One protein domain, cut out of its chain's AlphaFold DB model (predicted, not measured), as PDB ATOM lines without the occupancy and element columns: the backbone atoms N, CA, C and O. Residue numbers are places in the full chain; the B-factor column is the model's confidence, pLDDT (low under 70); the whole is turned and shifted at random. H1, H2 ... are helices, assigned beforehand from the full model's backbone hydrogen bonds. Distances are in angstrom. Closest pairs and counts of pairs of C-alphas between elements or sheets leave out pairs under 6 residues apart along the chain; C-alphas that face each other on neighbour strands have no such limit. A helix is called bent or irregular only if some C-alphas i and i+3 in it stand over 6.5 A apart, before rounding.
ATOM      1  N   VAL A 219     203.225 187.266 108.897       66.75
ATOM      2  CA  VAL A 219     204.427 187.561 108.098       66.75
ATOM      3  C   VAL A 219     204.614 186.526 106.988       66.75
ATOM      4  O   VAL A 219     204.899 186.897 105.859       66.75
ATOM      5  N   GLN A 220     204.403 185.237 107.270       67.94
ATOM      6  CA  GLN A 220     204.591 184.186 106.267       67.94
ATOM      7  C   GLN A 220     203.553 184.232 105.125       67.94
ATOM      8  O   GLN A 220     203.895 183.916 103.988       67.94
ATOM      9  N   VAL A 221     202.321 184.681 105.393       75.00
ATOM     10  CA  VAL A 221     201.289 184.894 104.357       75.00
ATOM     11  C   VAL A 221     201.612 186.129 103.512       75.00
ATOM     12  O   VAL A 221     201.511 186.072 102.291       75.00
ATOM     13  N   GLU A 222     202.049 187.221 104.144       79.44
ATOM     14  CA  GLU A 222     202.499 188.443 103.459       79.44
ATOM     15  C   GLU A 222     203.705 188.161 102.540       79.44
ATOM     16  O   GLU A 222     203.711 188.554 101.373       79.44
ATOM     17  N   VAL A 223     204.692 187.407 103.038       78.06
ATOM     18  CA  VAL A 223     205.871 186.955 102.281       78.06
ATOM     19  C   VAL A 223     205.471 186.087 101.083       78.06
ATOM     20  O   VAL A 223     205.942 186.339  99.974       78.06
ATOM     21  N   GLN A 224     204.585 185.099 101.269       76.88
ATOM     22  CA  GLN A 224     204.126 184.248 100.166       76.88
ATOM     23  C   GLN A 224     203.350 185.053  99.116       76.88
ATOM     24  O   GLN A 224     203.601 184.885  97.929       76.88
ATOM     25  N   ALA A 225     202.456 185.959  99.524       77.62
ATOM     26  CA  ALA A 225     201.663 186.761  98.592       77.62
ATOM     27  C   ALA A 225     202.535 187.678  97.713       77.62
ATOM     28  O   ALA A 225     202.269 187.825  96.520       77.62
ATOM     29  N   VAL A 226     203.608 188.255  98.267       79.19
ATOM     30  CA  VAL A 226     204.559 189.075  97.496       79.19
ATOM     31  C   VAL A 226     205.473 188.214  96.615       79.19
ATOM     32  O   VAL A 226     205.755 188.607  95.482       79.19
ATOM     33  N   ALA A 227     205.889 187.026  97.069       77.75
ATOM     34  CA  ALA A 227     206.630 186.077  96.233       77.75
ATOM     35  C   ALA A 227     205.782 185.594  95.038       77.75
ATOM     36  O   ALA A 227     206.223 185.696  93.893       77.75
ATOM     37  N   ASP A 228     204.538 185.171  95.283       82.31
ATOM     38  CA  ASP A 228     203.554 184.811  94.255       82.31
ATOM     39  C   ASP A 228     203.333 185.964  93.265       82.31
ATOM     40  O   ASP A 228     203.306 185.742  92.054       82.31
ATOM     41  N   PHE A 229     203.214 187.203  93.760       84.25
ATOM     42  CA  PHE A 229     203.043 188.382  92.913       84.25
ATOM     43  C   PHE A 229     204.252 188.622  92.001       84.25
ATOM     44  O   PHE A 229     204.079 188.834  90.801       84.25
ATOM     45  N   ILE A 230     205.477 188.557  92.534       76.44
ATOM     46  CA  ILE A 230     206.705 188.726  91.742       76.44
ATOM     47  C   ILE A 230     206.840 187.593  90.712       76.44
ATOM     48  O   ILE A 230     207.124 187.857  89.543       76.44
ATOM     49  N   ALA A 231     206.555 186.347  91.101       74.56
ATOM     50  CA  ALA A 231     206.593 185.197  90.201       74.56
ATOM     51  C   ALA A 231     205.547 185.289  89.072       74.56
ATOM     52  O   ALA A 231     205.872 185.008  87.919       74.56
ATOM     53  N   ALA A 232     204.321 185.734  89.371       76.06
ATOM     54  CA  ALA A 232     203.247 185.916  88.390       76.06
ATOM     55  C   ALA A 232     203.471 187.107  87.437       76.06
ATOM     56  O   ALA A 232     202.903 187.137  86.346       76.06
ATOM     57  N   ASN A 233     204.302 188.080  87.829       72.69
ATOM     58  CA  ASN A 233     204.658 189.246  87.016       72.69
ATOM     59  C   ASN A 233     205.996 189.102  86.264       72.69
ATOM     60  O   ASN A 233     206.393 190.007  85.528       72.69
ATOM     61  N   LYS A 234     206.683 187.963  86.406       69.00
ATOM     62  CA  LYS A 234     207.963 187.667  85.752       69.00
ATOM     63  C   LYS A 234     207.856 187.764  84.225       69.00
ATOM     64  O   LYS A 234     207.104 187.019  83.601       69.00
ATOM     65  N   GLY A 235     208.650 188.649  83.618       57.50
ATOM     66  CA  GLY A 235     208.634 188.878  82.167       57.50
ATOM     67  C   GLY A 235     207.377 189.590  81.651       57.50
ATOM     68  O   GLY A 235     207.113 189.565  80.449       57.50
ATOM     69  N   LEU A 236     206.584 190.213  82.533       62.56
ATOM     70  CA  LEU A 236     205.528 191.136  82.129       62.56
ATOM     71  C   LEU A 236     206.070 192.563  82.026       62.56
ATOM     72  O   LEU A 236     206.925 193.001  82.788       62.56
ATOM     73  N   MET A 237     205.515 193.315  81.081       51.47
ATOM     74  CA  MET A 237     205.900 194.702  80.830       51.47
ATOM     75  C   MET A 237     205.596 195.599  82.039       51.47
ATOM     76  O   MET A 237     204.522 195.436  82.616       51.47
ATOM     77  N   PRO A 238     206.404 196.630  82.358       56.94
ATOM     78  CA  PRO A 238     206.157 197.525  83.495       56.94
ATOM     79  C   PRO A 238     204.739 198.113  83.568       56.94
ATOM     80  O   PRO A 238     204.161 198.187  84.647       56.94
ATOM     81  N   TRP A 239     204.127 198.458  82.427       50.66
ATOM     82  CA  TRP A 239     202.734 198.935  82.367       50.66
ATOM     83  C   TRP A 239     201.698 197.853  82.722       50.66
ATOM     84  O   TRP A 239     200.631 198.173  83.238       50.66
ATOM     85  N   LYS A 240     202.011 196.578  82.468       57.56
ATOM     86  CA  LYS A 240     201.168 195.430  82.814       57.56
ATOM     87  C   LYS A 240     201.397 194.978  84.257       57.56
ATOM     88  O   LYS A 240     200.442 194.583  84.910       57.56
ATOM     89  N   ILE A 241     202.618 195.130  84.778       70.94
ATOM     90  CA  ILE A 241     202.897 195.028  86.218       70.94
ATOM     91  C   ILE A 241     202.096 196.101  86.969       70.94
ATOM     92  O   ILE A 241     201.385 195.767  87.904       70.94
ATOM     93  N   LEU A 242     202.117 197.361  86.515       60.06
ATOM     94  CA  LEU A 242     201.273 198.447  87.040       60.06
ATOM     95  C   LEU A 242     199.778 198.082  87.034       60.06
ATOM     96  O   LEU A 242     199.121 198.184  88.066       60.06
ATOM     97  N   GLU A 243     199.244 197.608  85.902       62.62
ATOM     98  CA  GLU A 243     197.847 197.155  85.798       62.62
ATOM     99  C   GLU A 243     197.536 196.003  86.776       62.62
ATOM    100  O   GLU A 243     196.476 195.988  87.396       62.62
ATOM    101  N   ASN A 244     198.474 195.070  86.968       73.19
ATOM    102  CA  ASN A 244     198.339 193.960  87.911       73.19
ATOM    103  C   ASN A 244     198.486 194.396  89.382       73.19
ATOM    104  O   ASN A 244     197.876 193.767  90.240       73.19
ATOM    105  N   ILE A 245     199.248 195.456  89.688       76.12
ATOM    106  CA  ILE A 245     199.305 196.069  91.026       76.12
ATOM    107  C   ILE A 245     197.937 196.675  91.348       76.12
ATOM    108  O   ILE A 245     197.313 196.271  92.323       76.12
ATOM    109  N   PHE A 246     197.413 197.565  90.499       68.62
ATOM    110  CA  PHE A 246     196.093 198.178  90.717       68.62
ATOM    111  C   PHE A 246     194.919 197.182  90.586       68.62
ATOM    112  O   PHE A 246     193.814 197.466  91.048       68.62
ATOM    113  N   GLY A 247     195.154 196.013  89.981       66.25
ATOM    114  CA  GLY A 247     194.216 194.890  89.896       66.25
ATOM    115  C   GLY A 247     194.355 193.819  90.991       66.25
ATOM    116  O   GLY A 247     193.562 192.875  90.994       66.25
ATOM    117  N   ALA A 248     195.334 193.930  91.897       73.75
ATOM    118  CA  ALA A 248     195.526 192.997  93.012       73.75
ATOM    119  C   ALA A 248     194.430 193.147  94.088       73.75
ATOM    120  O   ALA A 248     193.635 194.090  94.051       73.75
ATOM    121  N   ASP A 249     194.375 192.242  95.071       76.25
ATOM    122  CA  ASP A 249     193.495 192.440  96.227       76.25
ATOM    123  C   ASP A 249     193.984 193.590  97.122       76.25
ATOM    124  O   ASP A 249     195.172 193.898  97.179       76.25
ATOM    125  N   GLU A 250     193.058 194.219  97.841       67.88
ATOM    126  CA  GLU A 250     193.298 195.435  98.624       67.88
ATOM    127  C   GLU A 250     194.395 195.271  99.694       67.88
ATOM    128  O   GLU A 250     195.167 196.202  99.927       67.88
ATOM    129  N   ASN A 251     194.550 194.079 100.288       74.06
ATOM    130  CA  ASN A 251     195.611 193.832 101.269       74.06
ATOM    131  C   ASN A 251     196.976 193.741 100.585       74.06
ATOM    132  O   ASN A 251     197.947 194.305 101.087       74.06
ATOM    133  N   LEU A 252     197.053 193.059  99.437       80.25
ATOM    134  CA  LEU A 252     198.276 192.979  98.641       80.25
ATOM    135  C   LEU A 252     198.645 194.339  98.026       80.25
ATOM    136  O   LEU A 252     199.826 194.667  97.985       80.25
ATOM    137  N   GLN A 253     197.673 195.173  97.637       76.88
ATOM    138  CA  GLN A 253     197.931 196.558  97.220       76.88
ATOM    139  C   GLN A 253     198.547 197.382  98.358       76.88
ATOM    140  O   GLN A 253     199.619 197.964  98.182       76.88
ATOM    141  N   VAL A 254     197.926 197.384  99.542       74.44
ATOM    142  CA  VAL A 254     198.452 198.087 100.728       74.44
ATOM    143  C   VAL A 254     199.834 197.555 101.127       74.44
ATOM    144  O   VAL A 254     200.716 198.342 101.468       74.44
ATOM    145  N   LEU A 255     200.060 196.241 101.033       80.44
ATOM    146  CA  LEU A 255     201.349 195.613 101.317       80.44
ATOM    147  C   LEU A 255     202.433 196.047 100.318       80.44
ATOM    148  O   LEU A 255     203.488 196.513 100.742       80.44
ATOM    149  N   LEU A 256     202.164 195.958  99.010       82.25
ATOM    150  CA  LEU A 256     203.099 196.347  97.947       82.25
ATOM    151  C   LEU A 256     203.409 197.851  97.958       82.25
ATOM    152  O   LEU A 256     204.514 198.243  97.587       82.25
ATOM    153  N   MET A 257     202.466 198.700  98.375       76.81
ATOM    154  CA  MET A 257     202.670 200.152  98.469       76.81
ATOM    155  C   MET A 257     203.359 200.586  99.775       76.81
ATOM    156  O   MET A 257     203.947 201.666  99.834       76.81
ATOM    157  N   ASN A 258     203.362 199.748 100.815       79.06
ATOM    158  CA  ASN A 258     204.039 200.047 102.074       79.06
ATOM    159  C   ASN A 258     205.549 199.756 101.978       79.06
ATOM    160  O   ASN A 258     206.018 198.656 102.274       79.06
ATOM    161  N   LYS A 259     206.324 200.783 101.603       74.12
ATOM    162  CA  LYS A 259     207.787 200.726 101.436       74.12
ATOM    163  C   LYS A 259     208.539 200.173 102.654       74.12
ATOM    164  O   LYS A 259     209.485 199.408 102.485       74.12
ATOM    165  N   ALA A 260     208.113 200.523 103.870       75.12
ATOM    166  CA  ALA A 260     208.725 200.008 105.096       75.12
ATOM    167  C   ALA A 260     208.436 198.510 105.272       75.12
ATOM    168  O   ALA A 260     209.353 197.716 105.464       75.12
ATOM    169  N   ARG A 261     207.171 198.103 105.112       81.81
ATOM    170  CA  ARG A 261     206.774 196.699 105.267       81.81
ATOM    171  C   ARG A 261     207.372 195.792 104.192       81.81
ATOM    172  O   ARG A 261     207.767 194.674 104.505       81.81
ATOM    173  N   MET A 262     207.487 196.279 102.957       80.00
ATOM    174  CA  MET A 262     208.188 195.583 101.874       80.00
ATOM    175  C   MET A 262     209.667 195.343 102.202       80.00
ATOM    176  O   MET A 262     210.181 194.273 101.882       80.00
ATOM    177  N   ALA A 263     210.339 196.286 102.872       78.12
ATOM    178  CA  ALA A 263     211.719 196.105 103.318       78.12
ATOM    179  C   ALA A 263     211.840 195.047 104.434       78.12
ATOM    180  O   ALA A 263     212.718 194.189 104.345       78.12
ATOM    181  N   ASP A 264     210.932 195.042 105.424       77.38
ATOM    182  CA  ASP A 264     210.905 194.035 106.506       77.38
ATOM    183  C   ASP A 264     210.827 192.590 105.973       77.38
ATOM    184  O   ASP A 264     211.423 191.670 106.537       77.38
ATOM    185  N   ILE A 265     210.046 192.374 104.908       81.88
ATOM    186  CA  ILE A 265     209.774 191.037 104.358       81.88
ATOM    187  C   ILE A 265     210.717 190.634 103.218       81.88
ATOM    188  O   ILE A 265     210.780 189.448 102.892       81.88
ATOM    189  N   HIS A 266     211.463 191.582 102.635       76.50
ATOM    190  CA  HIS A 266     212.265 191.408 101.413       76.50
ATOM    191  C   HIS A 266     213.166 190.169 101.441       76.50
ATOM    192  O   HIS A 266     213.082 189.327 100.549       76.50
ATOM    193  N   ALA A 267     213.960 190.001 102.501       74.94
ATOM    194  CA  ALA A 267     214.889 188.877 102.627       74.94
ATOM    195  C   ALA A 267     214.178 187.509 102.636       74.94
ATOM    196  O   ALA A 267     214.687 186.543 102.070       74.94
ATOM    197  N   ASN A 268     212.982 187.431 103.228       78.06
ATOM    198  CA  ASN A 268     212.176 186.208 103.264       78.06
ATOM    199  C   ASN A 268     211.493 185.950 101.907       78.06
ATOM    200  O   ASN A 268     211.396 184.804 101.475       78.06
ATOM    201  N   VAL A 269     211.067 187.010 101.209       77.19
ATOM    202  CA  VAL A 269     210.527 186.931  99.840       77.19
ATOM    203  C   VAL A 269     211.593 186.406  98.877       77.19
ATOM    204  O   VAL A 269     211.325 185.476  98.123       77.19
ATOM    205  N   VAL A 270     212.819 186.934  98.938       74.44
ATOM    206  CA  VAL A 270     213.942 186.465  98.108       74.44
ATOM    207  C   VAL A 270     214.288 184.998  98.401       74.44
ATOM    208  O   VAL A 270     214.564 184.255  97.466       74.44
ATOM    209  N   GLN A 271     214.191 184.542  99.657       74.44
ATOM    210  CA  GLN A 271     214.376 183.124 100.005       74.44
ATOM    211  C   GLN A 271     213.294 182.195  99.427       74.44
ATOM    212  O   GLN A 271     213.606 181.056  99.092       74.44
ATOM    213  N   LEU A 272     212.042 182.648  99.272       72.31
ATOM    214  CA  LEU A 272     210.998 181.860  98.592       72.31
ATOM    215  C   LEU A 272     211.124 181.864  97.061       72.31
ATOM    216  O   LEU A 272     210.543 181.007  96.399       72.31
ATOM    217  N   LEU A 273     211.866 182.819  96.497       73.19
ATOM    218  CA  LEU A 273     212.096 182.960  95.058       73.19
ATOM    219  C   LEU A 273     213.393 182.266  94.592       73.19
ATOM    220  O   LEU A 273     213.828 182.495  93.462       73.19
ATOM    221  N   ASP A 274     214.011 181.419  95.423       55.06
ATOM    222  CA  ASP A 274     215.231 180.693  95.054       55.06
ATOM    223  C   ASP A 274     215.008 179.824  93.797       55.06
ATOM    224  O   ASP A 274     214.005 179.120  93.652       55.06
ATOM    225  N   GLY A 275     215.926 179.931  92.833       55.38
ATOM    226  CA  GLY A 275     215.767 179.411  91.467       55.38
ATOM    227  C   GLY A 275     215.144 180.380  90.442       55.38
ATOM    228  O   GLY A 275     215.150 180.079  89.245       55.38
ATOM    229  N   ILE A 276     214.661 181.562  90.841       59.03
ATOM    230  CA  ILE A 276     214.325 182.666  89.921       59.03
ATOM    231  C   ILE A 276     215.535 183.607  89.808       59.03
ATOM    232  O   ILE A 276     216.181 183.929  90.799       59.03
ATOM    233  N   SER A 277     215.871 184.049  88.586       58.44
ATOM    234  CA  SER A 277     217.001 184.971  88.383       58.44
ATOM    235  C   SER A 277     216.771 186.281  89.130       58.44
ATOM    236  O   SER A 277     215.742 186.928  88.927       58.44
ATOM    237  N   VAL A 278     217.765 186.685  89.927       59.91
ATOM    238  CA  VAL A 278     217.763 187.908  90.746       59.91
ATOM    239  C   VAL A 278     217.385 189.141  89.919       59.91
ATOM    240  O   VAL A 278     216.565 189.930  90.362       59.91
ATOM    241  N   GLN A 279     217.850 189.228  88.666       54.81
ATOM    242  CA  GLN A 279     217.528 190.335  87.755       54.81
ATOM    243  C   GLN A 279     216.012 190.527  87.549       54.81
ATOM    244  O   GLN A 279     215.537 191.656  87.575       54.81
ATOM    245  N   TYR A 280     215.225 189.446  87.446       63.91
ATOM    246  CA  TYR A 280     213.760 189.553  87.326       63.91
ATOM    247  C   TYR A 280     213.087 189.977  88.638       63.91
ATOM    248  O   TYR A 280     212.013 190.577  88.616       63.91
ATOM    249  N   ILE A 281     213.694 189.651  89.782       64.62
ATOM    250  CA  ILE A 281     213.222 190.100  91.095       64.62
ATOM    251  C   ILE A 281     213.478 191.610  91.213       64.62
ATOM    252  O   ILE A 281     212.554 192.354  91.541       64.62
ATOM    253  N   ASP A 282     214.682 192.058  90.844       67.56
ATOM    254  CA  ASP A 282     215.079 193.467  90.807       67.56
ATOM    255  C   ASP A 282     214.203 194.286  89.838       67.56
ATOM    256  O   ASP A 282     213.759 195.375  90.192       67.56
ATOM    257  N   GLU A 283     213.887 193.766  88.645       64.38
ATOM    258  CA  GLU A 283     213.007 194.416  87.657       64.38
ATOM    259  C   GLU A 283     211.598 194.683  88.213       64.38
ATOM    260  O   GLU A 283     211.109 195.816  88.171       64.38
ATOM    261  N   VAL A 284     210.938 193.660  88.773       67.88
ATOM    262  CA  VAL A 284     209.581 193.809  89.329       67.88
ATOM    263  C   VAL A 284     209.605 194.708  90.573       67.88
ATOM    264  O   VAL A 284     208.724 195.556  90.743       67.88
ATOM    265  N   GLN A 285     210.634 194.591  91.418       72.94
ATOM    266  CA  GLN A 285     210.800 195.451  92.593       72.94
ATOM    267  C   GLN A 285     211.139 196.904  92.233       72.94
ATOM    268  O   GLN A 285     210.697 197.811  92.941       72.94
ATOM    269  N   ALA A 286     211.839 197.161  91.125       74.88
ATOM    270  CA  ALA A 286     212.078 198.509  90.616       74.88
ATOM    271  C   ALA A 286     210.771 199.173  90.154       74.88
ATOM    272  O   ALA A 286     210.544 200.345  90.459       74.88
ATOM    273  N   VAL A 287     209.871 198.423  89.500       70.69
ATOM    274  CA  VAL A 287     208.527 198.921  89.161       70.69
ATOM    275  C   VAL A 287     207.731 199.241  90.428       70.69
ATOM    276  O   VAL A 287     207.233 200.360  90.543       70.69
ATOM    277  N   ILE A 288     207.677 198.330  91.407       76.25
ATOM    278  CA  ILE A 288     206.995 198.563  92.697       76.25
ATOM    279  C   ILE A 288     207.558 199.814  93.404       76.25
ATOM    280  O   ILE A 288     206.800 200.710  93.780       76.25
ATOM    281  N   SER A 289     208.885 199.929  93.511       77.19
ATOM    282  CA  SER A 289     209.566 201.081  94.126       77.19
ATOM    283  C   SER A 289     209.249 202.394  93.399       77.19
ATOM    284  O   SER A 289     208.981 203.407  94.040       77.19
ATOM    285  N   SER A 290     209.188 202.374  92.061       72.06
ATOM    286  CA  SER A 290     208.860 203.554  91.243       72.06
ATOM    287  C   SER A 290     207.431 204.092  91.434       72.06
ATOM    288  O   SER A 290     207.128 205.192  90.963       72.06
ATOM    289  N   ILE A 291     206.563 203.328  92.110       69.69
ATOM    290  CA  ILE A 291     205.207 203.723  92.513       69.69
ATOM    291  C   ILE A 291     205.207 204.187  93.970       69.69
ATOM    292  O   ILE A 291     204.660 205.246  94.261       69.69
ATOM    293  N   GLN A 292     205.873 203.450  94.869       72.38
ATOM    294  CA  GLN A 292     206.048 203.844  96.275       72.38
ATOM    295  C   GLN A 292     206.634 205.262  96.408       72.38
ATOM    296  O   GLN A 292     206.188 206.040  97.252       72.38
ATOM    297  N   ASP A 293     207.589 205.610  95.536       71.62
ATOM    298  CA  ASP A 293     208.256 206.919  95.495       71.62
ATOM    299  C   ASP A 293     207.461 208.022  94.756       71.62
ATOM    300  O   ASP A 293     207.962 209.134  94.584       71.62
ATOM    301  N   ARG A 294     206.211 207.757  94.338       64.31
ATOM    302  CA  ARG A 294     205.288 208.758  93.769       64.31
ATOM    303  C   ARG A 294     204.182 209.106  94.776       64.31
ATOM    304  O   ARG A 294     203.228 208.336  94.895       64.31
TER     305      ARG A 294
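What this domain is: This is residues 219 to 294 of the 961 residues of the protein "LPD7 domain-containing protein" of Massilia atriviolacea (UniProt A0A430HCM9). Five short helices fold into a compact, rounded ball in which most crossings are wide. H4 and H5 run opposite ways, H1 crosses H4 on one side of this pair, and H2 and H3 lie on that same side, farthest from the middle. The printed part has 76 residues, with five named helices, H1 to H5 in chain order, and no named strand; its class is all helix. The radius of gyration of the C-alphas is 11.1 A, and the spans are 26 by 24 by 20 A.

How they stand to each other: H1, residues 219 to 232, touches H4, residues 259 to 272, about perpendicular at 75 degrees; their closest C-alphas, Val 223 and Val 269, are 5.3 A apart. H2, residues 238 to 246, and H3, residues 250 to 257, form a hairpin and only just touch, with 3 pairs of C-alphas within 8 A, closest Ile 245 and Gln 253 at 6.4 A. H5, residues 278 to 292, touches H2 with residues 284 to 287 alone; the closest C-alphas are Pro 238 and Val 287, 6.3 A. H4 and H5 form a hairpin at a shallow tilt of 16 degrees. H2 and H4 are apart. Every O i to N i+4 pair is within hydrogen-bond range in H1, H2, H3 and H5, and 8 of 10 in H4.

Where its parts are: H1 begins at C-alpha 219 (204.427, 187.561, 108.098) and is 19.8 A long. H2 measures 12.4 A and H3 10.5 A. H4, 19.3 A, is irregular: C-alphas 264 and 267 are 7.6 A apart. H5, 20.5 A, ends at C-alpha 292 (206.048, 203.844, 96.275).

The domain as a whole: The C-alphas farthest apart, Gly 275 and Arg 294, are 31.2 A apart. The printed part has no cut, and its four links between helices are tight. Mean pLDDT of the printed part is 71.2; 27 residues are under 70, among them 234 to 240 and 274 to 284.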